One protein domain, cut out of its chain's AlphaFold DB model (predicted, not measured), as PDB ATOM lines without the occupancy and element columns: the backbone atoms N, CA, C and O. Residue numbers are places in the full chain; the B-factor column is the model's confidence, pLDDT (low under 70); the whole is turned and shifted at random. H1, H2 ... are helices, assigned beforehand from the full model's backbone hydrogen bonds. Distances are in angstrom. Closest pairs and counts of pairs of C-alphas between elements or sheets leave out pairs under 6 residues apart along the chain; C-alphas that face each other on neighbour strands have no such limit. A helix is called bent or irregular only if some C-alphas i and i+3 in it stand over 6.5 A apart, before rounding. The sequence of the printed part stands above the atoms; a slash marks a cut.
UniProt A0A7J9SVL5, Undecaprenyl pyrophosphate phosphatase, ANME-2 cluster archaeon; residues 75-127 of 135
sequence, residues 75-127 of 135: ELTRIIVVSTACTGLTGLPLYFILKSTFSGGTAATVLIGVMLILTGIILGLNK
ATOM      1  N   GLU A  75       6.564  22.750  -0.053       95.62
ATOM      2  CA  GLU A  75       5.389  23.100   0.739       95.62
ATOM      3  C   GLU A  75       5.364  24.606   0.990       95.62
ATOM      4  O   GLU A  75       4.396  25.271   0.606       95.62
ATOM      5  N   LEU A  76       6.461  25.159   1.511       93.62
ATOM      6  CA  LEU A  76       6.595  26.594   1.747       93.62
ATOM      7  C   LEU A  76       6.453  27.394   0.448       93.62
ATOM      8  O   LEU A  76       5.717  28.382   0.405       93.62
ATOM      9  N   THR A  77       7.084  26.932  -0.637       94.88
ATOM     10  CA  THR A  77       6.955  27.564  -1.960       94.88
ATOM     11  C   THR A  77       5.496  27.595  -2.415       94.88
ATOM     12  O   THR A  77       5.001  28.638  -2.843       94.88
ATOM     13  N   ARG A  78       4.769  26.475  -2.284       96.19
ATOM     14  CA  ARG A  78       3.348  26.409  -2.647       96.19
ATOM     15  C   ARG A  78       2.508  27.353  -1.789       96.19
ATOM     16  O   ARG A  78       1.658  28.045  -2.343       96.19
ATOM     17  N   ILE A  79       2.739  27.396  -0.477       95.94
ATOM     18  CA  ILE A  79       2.007  28.280   0.441       95.94
ATOM     19  C   ILE A  79       2.207  29.745   0.045       95.94
ATOM     20  O   ILE A  79       1.221  30.468  -0.081       95.94
ATOM     21  N   ILE A  80       3.448  30.174  -0.199       94.31
ATOM     22  CA  ILE A  80       3.776  31.557  -0.582       94.31
ATOM     23  C   ILE A  80       3.161  31.920  -1.940       94.31
ATOM     24  O   ILE A  80       2.573  32.993  -2.084       94.31
ATOM     25  N   VAL A  81       3.252  31.035  -2.937       95.06
ATOM     26  CA  VAL A  81       2.690  31.292  -4.274       95.06
ATOM     27  C   VAL A  81       1.166  31.383  -4.216       95.06
ATOM     28  O   VAL A  81       0.585  32.326  -4.755       95.06
ATOM     29  N   VAL A  82       0.509  30.434  -3.541       96.81
ATOM     30  CA  VAL A  82      -0.955  30.415  -3.421       96.81
ATOM     31  C   VAL A  82      -1.450  31.607  -2.604       96.81
ATOM     32  O   VAL A  82      -2.400  32.261  -3.024       96.81
ATOM     33  N   SER A  83      -0.807  31.937  -1.481       96.25
ATOM     34  CA  SER A  83      -1.208  33.087  -0.662       96.25
ATOM     35  C   SER A  83      -1.032  34.405  -1.418       96.25
ATOM     36  O   SER A  83      -1.954  35.215  -1.432       96.25
ATOM     37  N   THR A  84       0.078  34.582  -2.140       95.12
ATOM     38  CA  THR A  84       0.313  35.765  -2.983       95.12
ATOM     39  C   THR A  84      -0.737  35.877  -4.087       95.12
ATOM     40  O   THR A  84      -1.294  36.954  -4.305       95.12
ATOM     41  N   ALA A  85      -1.067  34.764  -4.749       97.00
ATOM     42  CA  ALA A  85      -2.108  34.730  -5.773       97.00
ATOM     43  C   ALA A  85      -3.493  35.081  -5.200       97.00
ATOM     44  O   ALA A  85      -4.204  35.893  -5.787       97.00
ATOM     45  N   CYS A  86      -3.862  34.535  -4.037       97.44
ATOM     46  CA  CYS A  86      -5.113  34.862  -3.346       97.44
ATOM     47  C   CYS A  86      -5.174  36.334  -2.909       97.44
ATOM     48  O   CYS A  86      -6.219  36.976  -3.046       97.44
ATOM     49  N   THR A  87      -4.061  36.897  -2.433       95.31
ATOM     50  CA  THR A  87      -3.959  38.326  -2.104       95.31
ATOM     51  C   THR A  87      -4.127  39.187  -3.350       95.31
ATOM     52  O   THR A  87      -4.874  40.158  -3.316       95.31
ATOM     53  N   GLY A  88      -3.520  38.816  -4.481       96.25
ATOM     54  CA  GLY A  88      -3.738  39.509  -5.753       96.25
ATOM     55  C   GLY A  88      -5.188  39.406  -6.235       96.25
ATOM     56  O   GLY A  88      -5.783  40.406  -6.634       96.25
ATOM     57  N   LEU A  89      -5.783  38.215  -6.132       97.00
ATOM     58  CA  LEU A  89      -7.159  37.942  -6.548       97.00
ATOM     59  C   LEU A  89      -8.194  38.710  -5.720       97.00
ATOM     60  O   LEU A  89      -9.226  39.094  -6.255       97.00
ATOM     61  N   THR A  90      -7.940  38.934  -4.434       95.31
ATOM     62  CA  THR A  90      -8.848  39.695  -3.560       95.31
ATOM     63  C   THR A  90      -8.530  41.192  -3.564       95.31
ATOM     64  O   THR A  90      -9.435  42.016  -3.682       95.31
ATOM     65  N   GLY A  91      -7.249  41.554  -3.505       92.94
ATOM     66  CA  GLY A  91      -6.772  42.932  -3.425       92.94
ATOM     67  C   GLY A  91      -6.974  43.737  -4.707       92.94
ATOM     68  O   GLY A  91      -7.413  44.883  -4.627       92.94
ATOM     69  N   LEU A  92      -6.711  43.164  -5.891       94.56
ATOM     70  CA  LEU A  92      -6.838  43.905  -7.157       94.56
ATOM     71  C   LEU A  92      -8.292  44.301  -7.471       94.56
ATOM     72  O   LEU A  92      -8.522  45.481  -7.751       94.56
ATOM     73  N   PRO A  93      -9.297  43.403  -7.397       94.56
ATOM     74  CA  PRO A  93     -10.687  43.807  -7.600       94.56
ATOM     75  C   PRO A  93     -11.146  44.828  -6.561       94.56
ATOM     76  O   PRO A  93     -11.785  45.818  -6.919       94.56
ATOM     77  N   LEU A  94     -10.773  44.631  -5.290       90.94
ATOM     78  CA  LEU A  94     -11.112  45.564  -4.220       90.94
ATOM     79  C   LEU A  94     -10.518  46.955  -4.479       90.94
ATOM     80  O   LEU A  94     -11.222  47.949  -4.313       90.94
ATOM     81  N   TYR A  95      -9.275  47.036  -4.961       89.19
ATOM     82  CA  TYR A  95      -8.640  48.291  -5.365       89.19
ATOM     83  C   TYR A  95      -9.441  49.020  -6.455       89.19
ATOM     84  O   TYR A  95      -9.719  50.213  -6.318       89.19
ATOM     85  N   PHE A  96      -9.866  48.322  -7.514       91.00
ATOM     86  CA  PHE A  96     -10.659  48.941  -8.586       91.00
ATOM     87  C   PHE A  96     -12.044  49.401  -8.109       91.00
ATOM     88  O   PHE A  96     -12.503  50.479  -8.502       91.00
ATOM     89  N   ILE A  97     -12.698  48.628  -7.237       89.69
ATOM     90  CA  ILE A  97     -13.988  49.001  -6.635       89.69
ATOM     91  C   ILE A  97     -13.823  50.240  -5.751       89.69
ATOM     92  O   ILE A  97     -14.579  51.201  -5.896       89.69
ATOM     93  N   LEU A  98     -12.812  50.256  -4.879       85.56
ATOM     94  CA  LEU A  98     -12.531  51.395  -4.004       85.56
ATOM     95  C   LEU A  98     -12.241  52.654  -4.822       85.56
ATOM     96  O   LEU A  98     -12.852  53.691  -4.578       85.56
ATOM     97  N   LYS A  99     -11.386  52.554  -5.845       84.25
ATOM     98  CA  LYS A  99     -11.026  53.685  -6.709       84.25
ATOM     99  C   LYS A  99     -12.212  54.246  -7.503       84.25
ATOM    100  O   LYS A  99     -12.254  55.444  -7.756       84.25
ATOM    101  N   SER A 100     -13.148  53.396  -7.930       85.31
ATOM    102  CA  SER A 100     -14.324  53.820  -8.710       85.31
ATOM    103  C   SER A 100     -15.478  54.330  -7.845       85.31
ATOM    104  O   SER A 100     -16.235  55.188  -8.291       85.31
ATOM    105  N   THR A 101     -15.604  53.830  -6.614       84.69
ATOM    106  CA  THR A 101     -16.716  54.160  -5.707       84.69
ATOM    107  C   THR A 101     -16.395  55.351  -4.801       84.69
ATOM    108  O   THR A 101     -17.277  56.157  -4.506       84.69
ATOM    109  N   PHE A 102     -15.145  55.485  -4.350       79.31
ATOM    110  CA  PHE A 102     -14.738  56.524  -3.405       79.31
ATOM    111  C   PHE A 102     -14.059  57.685  -4.138       79.31
ATOM    112  O   PHE A 102     -12.880  57.631  -4.469       79.31
ATOM    113  N   SER A 103     -14.810  58.762  -4.358       67.88
ATOM    114  CA  SER A 103     -14.326  60.015  -4.960       67.88
ATOM    115  C   SER A 103     -13.936  61.091  -3.934       67.88
ATOM    116  O   SER A 103     -13.380  62.119  -4.310       67.88
ATOM    117  N   GLY A 104     -14.190  60.863  -2.638       69.31
ATOM    118  CA  GLY A 104     -13.881  61.799  -1.551       69.31
ATOM    119  C   GLY A 104     -13.092  61.159  -0.405       69.31
ATOM    120  O   GLY A 104     -13.382  60.037   0.012       69.31
ATOM    121  N   GLY A 105     -12.120  61.900   0.140       72.69
ATOM    122  CA  GLY A 105     -11.215  61.414   1.191       72.69
ATOM    123  C   GLY A 105     -11.918  61.021   2.494       72.69
ATOM    124  O   GLY A 105     -11.555  60.023   3.105       72.69
ATOM    125  N   THR A 106     -12.982  61.730   2.888       79.69
ATOM    126  CA  THR A 106     -13.680  61.489   4.165       79.69
ATOM    127  C   THR A 106     -14.304  60.096   4.252       79.69
ATOM    128  O   THR A 106     -14.162  59.427   5.272       79.69
ATOM    129  N   ALA A 107     -14.962  59.626   3.188       83.12
ATOM    130  CA  ALA A 107     -15.593  58.304   3.179       83.12
ATOM    131  C   ALA A 107     -14.548  57.179   3.247       83.12
ATOM    132  O   ALA A 107     -14.735  56.207   3.980       83.12
ATOM    133  N   ALA A 108     -13.419  57.344   2.547       79.00
ATOM    134  CA  ALA A 108     -12.298  56.413   2.620       79.00
ATOM    135  C   ALA A 108     -11.682  56.381   4.030       79.00
ATOM    136  O   ALA A 108     -11.446  55.304   4.573       79.00
ATOM    137  N   THR A 109     -11.496  57.540   4.674       81.94
ATOM    138  CA  THR A 109     -10.995  57.618   6.056       81.94
ATOM    139  C   THR A 109     -11.938  56.942   7.055       81.94
ATOM    140  O   THR A 109     -11.471  56.197   7.916       81.94
ATOM    141  N   VAL A 110     -13.255  57.150   6.933       86.44
ATOM    142  CA  VAL A 110     -14.248  56.478   7.792       86.44
ATOM    143  C   VAL A 110     -14.197  54.965   7.597       86.44
ATOM    144  O   VAL A 110     -14.174  54.231   8.584       86.44
ATOM    145  N   LEU A 111     -14.117  54.489   6.349       86.75
ATOM    146  CA  LEU A 111     -13.993  53.062   6.053       86.75
ATOM    147  C   LEU A 111     -12.746  52.456   6.710       86.75
ATOM    148  O   LEU A 111     -12.857  51.435   7.386       86.75
ATOM    149  N   ILE A 112     -11.583  53.099   6.560       84.56
ATOM    150  CA  ILE A 112     -10.333  52.661   7.199       84.56
ATOM    151  C   ILE A 112     -10.512  52.599   8.723       84.56
ATOM    152  O   ILE A 112     -10.178  51.587   9.335       84.56
ATOM    153  N   GLY A 113     -11.101  53.632   9.335       87.00
ATOM    154  CA  GLY A 113     -11.370  53.662  10.775       87.00
ATOM    155  C   GLY A 113     -12.253  52.502  11.250       87.00
ATOM    156  O   GLY A 113     -11.926  51.841  12.236       87.00
ATOM    157  N   VAL A 114     -13.330  52.197  10.519       91.19
ATOM    158  CA  VAL A 114     -14.202  51.049  10.821       91.19
ATOM    159  C   VAL A 114     -13.435  49.730  10.696       91.19
ATOM    160  O   VAL A 114     -13.535  48.888  11.588       91.19
ATOM    161  N   MET A 115     -12.630  49.554   9.642       89.75
ATOM    162  CA  MET A 115     -11.811  48.347   9.459       89.75
ATOM    163  C   MET A 115     -10.795  48.150  10.593       89.75
ATOM    164  O   MET A 115     -10.586  47.019  11.036       89.75
ATOM    165  N   LEU A 116     -10.203  49.229  11.117       88.25
ATOM    166  CA  LEU A 116      -9.288  49.162  12.264       88.25
ATOM    167  C   LEU A 116     -10.000  48.731  13.549       88.25
ATOM    168  O   LEU A 116      -9.495  47.869  14.267       88.25
ATOM    169  N   ILE A 117     -11.191  49.275  13.818       91.62
ATOM    170  CA  ILE A 117     -12.004  48.873  14.977       91.62
ATOM    171  C   ILE A 117     -12.388  47.394  14.865       91.62
ATOM    172  O   ILE A 117     -12.219  46.642  15.824       91.62
ATOM    173  N   LEU A 118     -12.855  46.960  13.691       91.94
ATOM    174  CA  LEU A 118     -13.196  45.558  13.441       91.94
ATOM    175  C   LEU A 118     -11.987  44.638  13.633       91.94
ATOM    176  O   LEU A 118     -12.109  43.612  14.299       91.94
ATOM    177  N   THR A 119     -10.818  45.030  13.123       88.94
ATOM    178  CA  THR A 119      -9.560  44.294  13.332       88.94
ATOM    179  C   THR A 119      -9.258  44.152  14.825       88.94
ATOM    180  O   THR A 119      -8.997  43.046  15.299       88.94
ATOM    181  N   GLY A 120      -9.384  45.240  15.591       88.81
ATOM    182  CA  GLY A 120      -9.208  45.226  17.044       88.81
ATOM    183  C   GLY A 120     -10.185  44.292  17.767       88.81
ATOM    184  O   GLY A 120      -9.770  43.536  18.647       88.81
ATOM    185  N   ILE A 121     -11.463  44.284  17.372       91.50
ATOM    186  CA  ILE A 121     -12.479  43.378  17.935       91.50
ATOM    187  C   ILE A 121     -12.129  41.918  17.625       91.50
ATOM    188  O   ILE A 121     -12.118  41.092  18.536       91.50
ATOM    189  N   ILE A 122     -11.799  41.596  16.371       90.12
ATOM    190  CA  ILE A 122     -11.450  40.228  15.950       90.12
ATOM    191  C   ILE A 122     -10.250  39.705  16.746       90.12
ATOM    192  O   ILE A 122     -10.267  38.570  17.223       90.12
ATOM    193  N   LEU A 123      -9.219  40.528  16.934       86.50
ATOM    194  CA  LEU A 123      -8.056  40.160  17.745       86.50
ATOM    195  C   LEU A 123      -8.418  39.993  19.226       86.50
ATOM    196  O   LEU A 123      -7.954  39.051  19.868       86.50
ATOM    197  N   GLY A 124      -9.271  40.871  19.762       86.44
ATOM    198  CA  GLY A 124      -9.735  40.810  21.149       86.44
ATOM    199  C   GLY A 124     -10.532  39.542  21.465       86.44
ATOM    200  O   GLY A 124     -10.370  38.968  22.543       86.44
ATOM    201  N   LEU A 125     -11.341  39.068  20.515       86.50
ATOM    202  CA  LEU A 125     -12.117  37.832  20.649       86.50
ATOM    203  C   LEU A 125     -11.240  36.569  20.553       86.50
ATOM    204  O   LEU A 125     -11.551  35.560  21.179       86.50
ATOM    205  N   ASN A 126     -10.113  36.628  19.837       74.12
ATOM    206  CA  ASN A 126      -9.218  35.487  19.600       74.12
ATOM    207  C   ASN A 126      -8.139  35.273  20.681       74.12
ATOM    208  O   ASN A 126      -7.238  34.452  20.510       74.12
ATOM    209  N   LYS A 127      -8.229  35.954  21.831       62.44
ATOM    210  CA  LYS A 127      -7.225  35.906  22.914       62.44
ATOM    211  C   LYS A 127      -7.052  34.523  23.589       62.44
ATOM    212  O   LYS A 127      -6.214  34.389  24.473       62.44
TER     213      LYS A 127
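AT A GLANCE: This is residues 75 to 127 of the 135 residues of the protein "Undecaprenyl pyrophosphate phosphatase" of ANME-2 cluster archaeon (UniProt A0A7J9SVL5). Two long helices, H1 and H2, make an open, flat V, joined at its point by a tight link, with empty space between the two arms. H1 is the longer arm; H2 folds back from the link. The printed part has 53 residues with two named helices, H1 then H2 along the chain, and no named strand; the class is all helix. The whole is only just extended, close to loose, with a radius of gyration of the C-alphas of 15.1 A, and it spans 43 by 34 by 9 A.

IN THESE COORDINATES: H1, the longest helix, runs over residues 75 to 101, 38.7 A from first to last C-alpha. It begins at C-alpha 75 (5.389, 23.100, 0.739) and ends at C-alpha 101 (-16.716, 54.160, -5.707). H1 is neither bent nor irregular, but only just: C-alphas 90 and 93 are 6.1 A apart. H2 takes residues 105 to 125, 30.6 A long, and ends at C-alpha 125 (-12.117, 37.832, 20.649).

HOW THE PARTS SIT: H1 and H2 are apart, but only just, their closest C-alphas being 8.3 A from each other. The link between them, residues 102 to 104, is tight. Residues 75 to 97 of H1 stand free, and so do residues 109 to 127, of which 109 to 125 belong to H2. In H2 every O i to N i+4 pair is within hydrogen-bond range; in H1 22 of 23 are.

THE WHOLE: The two C-alphas farthest apart are those of Glu 75 and Gly 104, at 43.3 A, while the first and last printed C-alphas, of Glu 75 and Lys 127, are 28.5 A apart. The printed part has no cut and no long link. Its mean pLDDT is 88.3, and the model's confidence is low, under 70, at residues 103, 104 and 127.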